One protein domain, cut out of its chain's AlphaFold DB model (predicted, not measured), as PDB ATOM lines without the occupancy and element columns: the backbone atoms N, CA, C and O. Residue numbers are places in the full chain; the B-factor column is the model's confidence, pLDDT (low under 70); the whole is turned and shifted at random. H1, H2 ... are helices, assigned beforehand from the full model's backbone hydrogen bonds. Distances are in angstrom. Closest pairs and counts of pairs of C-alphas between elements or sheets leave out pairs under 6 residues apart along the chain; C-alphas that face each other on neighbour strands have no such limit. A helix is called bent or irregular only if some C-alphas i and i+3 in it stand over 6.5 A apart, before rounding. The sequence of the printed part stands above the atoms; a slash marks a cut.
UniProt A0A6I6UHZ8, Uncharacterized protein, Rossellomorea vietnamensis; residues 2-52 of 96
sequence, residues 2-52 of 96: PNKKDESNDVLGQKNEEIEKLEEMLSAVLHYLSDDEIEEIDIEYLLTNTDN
ATOM      1  N   PRO A   2     -96.265 -10.878  92.367       47.81
ATOM      2  CA  PRO A   2     -95.667 -11.998  91.650       47.81
ATOM      3  C   PRO A   2     -94.890 -12.881  92.633       47.81
ATOM      4  O   PRO A   2     -94.368 -12.409  93.646       47.81
ATOM      5  N   ASN A   3     -94.935 -14.182  92.381       53.41
ATOM      6  CA  ASN A   3     -94.632 -15.241  93.327       53.41
ATOM      7  C   ASN A   3     -93.135 -15.593  93.252       53.41
ATOM      8  O   ASN A   3     -92.671 -16.100  92.240       53.41
ATOM      9  N   LYS A   4     -92.379 -15.375  94.337       57.22
ATOM     10  CA  LYS A   4     -90.918 -15.623  94.443       57.22
ATOM     11  C   LYS A   4     -90.451 -17.063  94.142       57.22
ATOM     12  O   LYS A   4     -89.257 -17.326  94.199       57.22
ATOM     13  N   LYS A   5     -91.367 -18.006  93.905       53.78
ATOM     14  CA  LYS A   5     -91.058 -19.421  93.638       53.78
ATOM     15  C   LYS A   5     -90.792 -19.713  92.158       53.78
ATOM     16  O   LYS A   5     -90.064 -20.658  91.872       53.78
ATOM     17  N   ASP A   6     -91.332 -18.899  91.253       53.50
ATOM     18  CA  ASP A   6     -91.175 -19.110  89.810       53.50
ATOM     19  C   ASP A   6     -89.791 -18.626  89.330       53.50
ATOM     20  O   ASP A   6     -89.107 -19.334  88.600       53.50
ATOM     21  N   GLU A   7     -89.291 -17.513  89.882       55.75
ATOM     22  CA  GLU A   7     -87.949 -16.977  89.580       55.75
ATOM     23  C   GLU A   7     -86.808 -17.937  89.972       55.75
ATOM     24  O   GLU A   7     -85.772 -17.983  89.314       55.75
ATOM     25  N   SER A   8     -86.974 -18.730  91.036       58.62
ATOM     26  CA  SER A   8     -85.939 -19.666  91.500       58.62
ATOM     27  C   SER A   8     -85.770 -20.904  90.613       58.62
ATOM     28  O   SER A   8     -84.665 -21.437  90.542       58.62
ATOM     29  N   ASN A   9     -86.833 -21.360  89.944       60.69
ATOM     30  CA  ASN A   9     -86.763 -22.517  89.047       60.69
ATOM     31  C   ASN A   9     -86.168 -22.141  87.684       60.69
ATOM     32  O   ASN A   9     -85.358 -22.900  87.157       60.69
ATOM     33  N   ASP A  10     -86.477 -20.947  87.170       62.22
ATOM     34  CA  ASP A  10     -85.900 -20.438  85.918       62.22
ATOM     35  C   ASP A  10     -84.379 -20.238  86.016       62.22
ATOM     36  O   ASP A  10     -83.639 -20.597  85.104       62.22
ATOM     37  N   VAL A  11     -83.882 -19.740  87.153       67.31
ATOM     38  CA  VAL A  11     -82.434 -19.550  87.377       67.31
ATOM     39  C   VAL A  11     -81.678 -20.884  87.458       67.31
ATOM     40  O   VAL A  11     -80.506 -20.954  87.087       67.31
ATOM     41  N   LEU A  12     -82.317 -21.950  87.948       68.25
ATOM     42  CA  LEU A  12     -81.723 -23.290  87.978       68.25
ATOM     43  C   LEU A  12     -81.714 -23.939  86.589       68.25
ATOM     44  O   LEU A  12     -80.715 -24.559  86.232       68.25
ATOM     45  N   GLY A  13     -82.778 -23.751  85.800       71.56
ATOM     46  CA  GLY A  13     -82.840 -24.209  84.409       71.56
ATOM     47  C   GLY A  13     -81.740 -23.585  83.547       71.56
ATOM     48  O   GLY A  13     -80.967 -24.306  82.927       71.56
ATOM     49  N   GLN A  14     -81.579 -22.261  83.620       73.56
ATOM     50  CA  GLN A  14     -80.544 -21.533  82.872       73.56
ATOM     51  C   GLN A  14     -79.121 -21.984  83.221       73.56
ATOM     52  O   GLN A  14     -78.273 -22.111  82.343       73.56
ATOM     53  N   LYS A  15     -78.845 -22.267  84.501       78.38
ATOM     54  CA  LYS A  15     -77.530 -22.772  84.921       78.38
ATOM     55  C   LYS A  15     -77.226 -24.162  84.379       78.38
ATOM     56  O   LYS A  15     -76.076 -24.428  84.048       78.38
ATOM     57  N   ASN A  16     -78.223 -25.040  84.316       81.69
ATOM     58  CA  ASN A  16     -78.028 -26.371  83.750       81.69
ATOM     59  C   ASN A  16     -77.752 -26.287  82.246       81.69
ATOM     60  O   ASN A  16     -76.809 -26.915  81.786       81.69
ATOM     61  N   GLU A  17     -78.473 -25.436  81.512       84.81
ATOM     62  CA  GLU A  17     -78.210 -25.197  80.084       84.81
ATOM     63  C   GLU A  17     -76.800 -24.633  79.831       84.81
ATOM     64  O   GLU A  17     -76.140 -24.999  78.861       84.81
ATOM     65  N   GLU A  18     -76.309 -23.740  80.696       85.50
ATOM     66  CA  GLU A  18     -74.933 -23.233  80.612       85.50
ATOM     67  C   GLU A  18     -73.888 -24.329  80.866       85.50
ATOM     68  O   GLU A  18     -72.857 -24.356  80.194       85.50
ATOM     69  N   ILE A  19     -74.143 -25.227  81.823       89.75
ATOM     70  CA  ILE A  19     -73.257 -26.360  82.120       89.75
ATOM     71  C   ILE A  19     -73.241 -27.341  80.949       89.75
ATOM     72  O   ILE A  19     -72.159 -27.712  80.505       89.75
ATOM     73  N   GLU A  20     -74.403 -27.697  80.405       91.62
ATOM     74  CA  GLU A  20     -74.512 -28.594  79.250       91.62
ATOM     75  C   GLU A  20     -73.737 -28.039  78.046       91.62
ATOM     76  O   GLU A  20     -72.906 -28.738  77.472       91.62
ATOM     77  N   LYS A  21     -73.882 -26.742  77.737       90.81
ATOM     78  CA  LYS A  21     -73.100 -26.088  76.670       90.81
ATOM     79  C   LYS A  21     -71.591 -26.139  76.918       90.81
ATOM     80  O   LYS A  21     -70.810 -26.282  75.979       90.81
ATOM     81  N   LEU A  22     -71.151 -25.987  78.170       92.69
ATOM     82  CA  LEU A  22     -69.733 -26.102  78.524       92.69
ATOM     83  C   LEU A  22     -69.226 -27.540  78.365       92.69
ATOM     84  O   LEU A  22     -68.112 -27.731  77.874       92.69
ATOM     85  N   GLU A  23     -70.021 -28.533  78.761       93.94
ATOM     86  CA  GLU A  23     -69.704 -29.953  78.587       93.94
ATOM     87  C   GLU A  23     -69.607 -30.326  77.101       93.94
ATOM     88  O   GLU A  23     -68.653 -30.999  76.707       93.94
ATOM     89  N   GLU A  24     -70.517 -29.826  76.261       94.12
ATOM     90  CA  GLU A  24     -70.486 -30.004  74.804       94.12
ATOM     91  C   GLU A  24     -69.215 -29.416  74.178       94.12
ATOM     92  O   GLU A  24     -68.501 -30.111  73.450       94.12
ATOM     93  N   MET A  25     -68.880 -28.162  74.504       94.81
ATOM     94  CA  MET A  25     -67.659 -27.520  74.006       94.81
ATOM     95  C   MET A  25     -66.392 -28.250  74.471       94.81
ATOM     96  O   MET A  25     -65.462 -28.436  73.686       94.81
ATOM     97  N   LEU A  26     -66.343 -28.688  75.734       95.50
ATOM     98  CA  LEU A  26     -65.215 -29.459  76.263       95.50
ATOM     99  C   LEU A  26     -65.082 -30.807  75.550       95.50
ATOM    100  O   LEU A  26     -63.972 -31.207  75.205       95.50
ATOM    101  N   SER A  27     -66.203 -31.488  75.310       95.62
ATOM    102  CA  SER A  27     -66.241 -32.752  74.578       95.62
ATOM    103  C   SER A  27     -65.686 -32.591  73.162       95.62
ATOM    104  O   SER A  27     -64.805 -33.352  72.766       95.62
ATOM    105  N   ALA A  28     -66.112 -31.556  72.429       93.69
ATOM    106  CA  ALA A  28     -65.624 -31.277  71.079       93.69
ATOM    107  C   ALA A  28     -64.109 -31.010  71.043       93.69
ATOM    108  O   ALA A  28     -63.398 -31.559  70.200       93.69
ATOM    109  N   VAL A  29     -63.598 -30.228  72.001       93.50
ATOM    110  CA  VAL A  29     -62.158 -29.964  72.124       93.50
ATOM    111  C   VAL A  29     -61.385 -31.242  72.441       93.50
ATOM    112  O   VAL A  29     -60.381 -31.518  71.791       93.50
ATOM    113  N   LEU A  30     -61.830 -32.039  73.417       94.94
ATOM    114  CA  LEU A  30     -61.155 -33.289  73.776       94.94
ATOM    115  C   LEU A  30     -61.198 -34.310  72.641       94.94
ATOM    116  O   LEU A  30     -60.212 -35.008  72.435       94.94
ATOM    117  N   HIS A  31     -62.307 -34.375  71.903       94.31
ATOM    118  CA  HIS A  31     -62.440 -35.249  70.747       94.31
ATOM    119  C   HIS A  31     -61.413 -34.898  69.669       94.31
ATOM    120  O   HIS A  31     -60.670 -35.775  69.240       94.31
ATOM    121  N   TYR A  32     -61.309 -33.618  69.310       93.25
ATOM    122  CA  TYR A  32     -60.298 -33.145  68.368       93.25
ATOM    123  C   TYR A  32     -58.881 -33.447  68.866       93.25
ATOM    124  O   TYR A  32     -58.098 -34.056  68.160       93.25
ATOM    125  N   LEU A  33     -58.553 -33.116  70.118       90.44
ATOM    126  CA  LEU A  33     -57.213 -33.373  70.666       90.44
ATOM    127  C   LEU A  33     -56.872 -34.863  70.824       90.44
ATOM    128  O   LEU A  33     -55.704 -35.197  71.013       90.44
ATOM    129  N   SER A  34     -57.877 -35.741  70.826       92.56
ATOM    130  CA  SER A  34     -57.686 -37.191  70.912       92.56
ATOM    131  C   SER A  34     -57.428 -37.859  69.565       92.56
ATOM    132  O   SER A  34     -57.074 -39.034  69.558       92.56
ATOM    133  N   ASP A  35     -57.621 -37.131  68.464       92.06
ATOM    134  CA  ASP A  35     -57.353 -37.616  67.116       92.06
ATOM    135  C   ASP A  35     -55.837 -37.725  66.897       92.06
ATOM    136  O   ASP A  35     -55.104 -36.733  66.887       92.06
ATOM    137  N   ASP A  36     -55.367 -38.962  66.772       90.19
ATOM    138  CA  ASP A  36     -53.967 -39.325  66.606       90.19
ATOM    139  C   ASP A  36     -53.405 -38.984  65.216       90.19
ATOM    140  O   ASP A  36     -52.187 -39.032  65.030       90.19
ATOM    141  N   GLU A  37     -54.252 -38.566  64.266       92.38
ATOM    142  CA  GLU A  37     -53.826 -38.002  62.980       92.38
ATOM    143  C   GLU A  37     -53.447 -36.511  63.077       92.38
ATOM    144  O   GLU A  37     -52.833 -35.959  62.158       92.38
ATOM    145  N   ILE A  38     -53.778 -35.838  64.184       88.81
ATOM    146  CA  ILE A  38     -53.508 -34.409  64.366       88.81
ATOM    147  C   ILE A  38     -52.095 -34.194  64.909       88.81
ATOM    148  O   ILE A  38     -51.827 -34.306  66.105       88.81
ATOM    149  N   GLU A  39     -51.183 -33.811  64.016       85.88
ATOM    150  CA  GLU A  39     -49.805 -33.454  64.382       85.88
ATOM    151  C   GLU A  39     -49.696 -32.030  64.962       85.88
ATOM    152  O   GLU A  39     -48.883 -31.776  65.855       85.88
ATOM    153  N   GLU A  40     -50.532 -31.099  64.487       90.50
ATOM    154  CA  GLU A  40     -50.567 -29.703  64.927       90.50
ATOM    155  C   GLU A  40     -51.999 -29.261  65.239       90.50
ATOM    156  O   GLU A  40     -52.923 -29.463  64.453       90.50
ATOM    157  N   ILE A  41     -52.177 -28.611  66.390       88.75
ATOM    158  CA  ILE A  41     -53.485 -28.115  66.819       88.75
ATOM    159  C   ILE A  41     -53.866 -26.896  65.971       88.75
ATOM    160  O   ILE A  41     -53.315 -25.807  66.159       88.75
ATOM    161  N   ASP A  42     -54.871 -27.054  65.111       91.69
ATOM    162  CA  ASP A  42     -55.523 -25.940  64.428       91.69
ATOM    163  C   ASP A  42     -56.654 -25.377  65.301       91.69
ATOM    164  O   ASP A  42     -57.789 -25.862  65.348       91.69
ATOM    165  N   ILE A  43     -56.325 -24.304  66.015       90.00
ATOM    166  CA  ILE A  43     -57.275 -23.593  66.873       90.00
ATOM    167  C   ILE A  43     -58.419 -22.990  66.047       90.00
ATOM    168  O   ILE A  43     -59.549 -22.936  66.526       90.00
ATOM    169  N   GLU A  44     -58.167 -22.539  64.819       91.88
ATOM    170  CA  GLU A  44     -59.201 -21.900  64.005       91.88
ATOM    171  C   GLU A  44     -60.242 -22.924  63.539       91.88
ATOM    172  O   GLU A  44     -61.442 -22.629  63.546       91.88
ATOM    173  N   TYR A  45     -59.808 -24.151  63.240       92.56
ATOM    174  CA  TYR A  45     -60.704 -25.277  62.995       92.56
ATOM    175  C   TYR A  45     -61.584 -25.573  64.218       92.56
ATOM    176  O   TYR A  45     -62.806 -25.642  64.080       92.56
ATOM    177  N   LEU A  46     -61.000 -25.681  65.417       92.50
ATOM    178  CA  LEU A  46     -61.747 -25.908  66.662       92.50
ATOM    179  C   LEU A  46     -62.815 -24.837  66.910       92.50
ATOM    180  O   LEU A  46     -63.970 -25.160  67.187       92.50
ATOM    181  N   LEU A  47     -62.434 -23.563  66.781       94.44
ATOM    182  CA  LEU A  47     -63.330 -22.424  66.990       94.44
ATOM    183  C   LEU A  47     -64.436 -22.324  65.930       94.44
ATOM    184  O   LEU A  47     -65.462 -21.701  66.189       94.44
ATOM    185  N   THR A  48     -64.212 -22.876  64.737       94.88
ATOM    186  CA  THR A  48     -65.179 -22.862  63.627       94.88
ATOM    187  C   THR A  48     -66.137 -24.050  63.676       94.88
ATOM    188  O   THR A  48     -67.290 -23.910  63.280       94.88
ATOM    189  N   ASN A  49     -65.679 -25.205  64.166       94.31
ATOM    190  CA  ASN A  49     -66.450 -26.454  64.173       94.31
ATOM    191  C   ASN A  49     -67.085 -26.788  65.531       94.31
ATOM    192  O   ASN A  49     -67.723 -27.828  65.661       94.31
ATOM    193  N   THR A  50     -66.918 -25.928  66.538       94.00
ATOM    194  CA  THR A  50     -67.549 -26.093  67.852       94.00
ATOM    195  C   THR A  50     -68.456 -24.907  68.141       94.00
ATOM    196  O   THR A  50     -67.980 -23.781  68.329       94.00
ATOM    197  N   ASP A  51     -69.759 -25.163  68.214       92.94
ATOM    198  CA  ASP A  51     -70.752 -24.137  68.521       92.94
ATOM    199  C   ASP A  51     -70.453 -23.458  69.865       92.94
ATOM    200  O   ASP A  51     -70.031 -24.091  70.832       92.94
ATOM    201  N   ASN A  52     -70.687 -22.144  69.929       91.81
ATOM    202  CA  ASN A  52     -70.469 -21.280  71.101       91.81
ATOM    203  C   ASN A  52     -69.002 -21.111  71.557       91.81
ATOM    204  O   ASN A  52     -68.714 -20.197  72.337       91.81
TER     205      ASN A  52
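AT A GLANCE: This is residues 2 to 52 of the 96 residues of an uncharacterized protein of Rossellomorea vietnamensis (UniProt A0A6I6UHZ8). One long helix, H1, makes most of the length of the printed part, and after it the chain turns round in a loop and folds back to set a short helix, H2, over the last part of H1, like a long shaft with a small hook at one end. The first part of the shaft, with residues 2 to 20, sticks out with nothing beside it. The printed part has 51 residues with two named helices, H1 then H2, and no named strand; its class is all helix. It is extended, with a radius of gyration of the C-alphas of 17.0 A, and the C-alphas span 57 by 17 by 9 A, only just a rod.

HOW THE PARTS SIT: H1, residues 6 to 33, is the longest helix. H2, residues 43 to 49, only just touches it, with 3 pairs of C-alphas within 8 A. The closest C-alphas of the two are those of Val 29 and Leu 46, 6.8 A apart. H1 touches H2 with residues 28 to 32 alone. Their lines stand at a steep tilt of 57 degrees, and they run opposite ways. Their centres are 19.3 A apart. In H2 every pair of O i and N i+4 is within hydrogen-bond range; in H1, 23 of 24 are.

IN THESE COORDINATES: H1 begins at C-alpha 6 at (-91.175, -19.110, 89.810) and ends at C-alpha 33 at (-57.213, -33.373, 70.666), 41.5 A from first to last C-alpha. H2 measures 10.0 A from C-alpha 43 to C-alpha 49, which is at (-66.450, -26.454, 64.173). Neither helix is bent.

THE WHOLE: The two C-alphas farthest apart are those of Pro 2 and Glu 39, at 57.5 A. Residues 2 to 20, of which 6 to 20 belong to H1, and residues 34 to 40 stand free. The link from H1 to H2, with 9 residues between them, is short. The printed part has no cut. Its mean pLDDT is 83.4, and residues 2 to 12 are under 70.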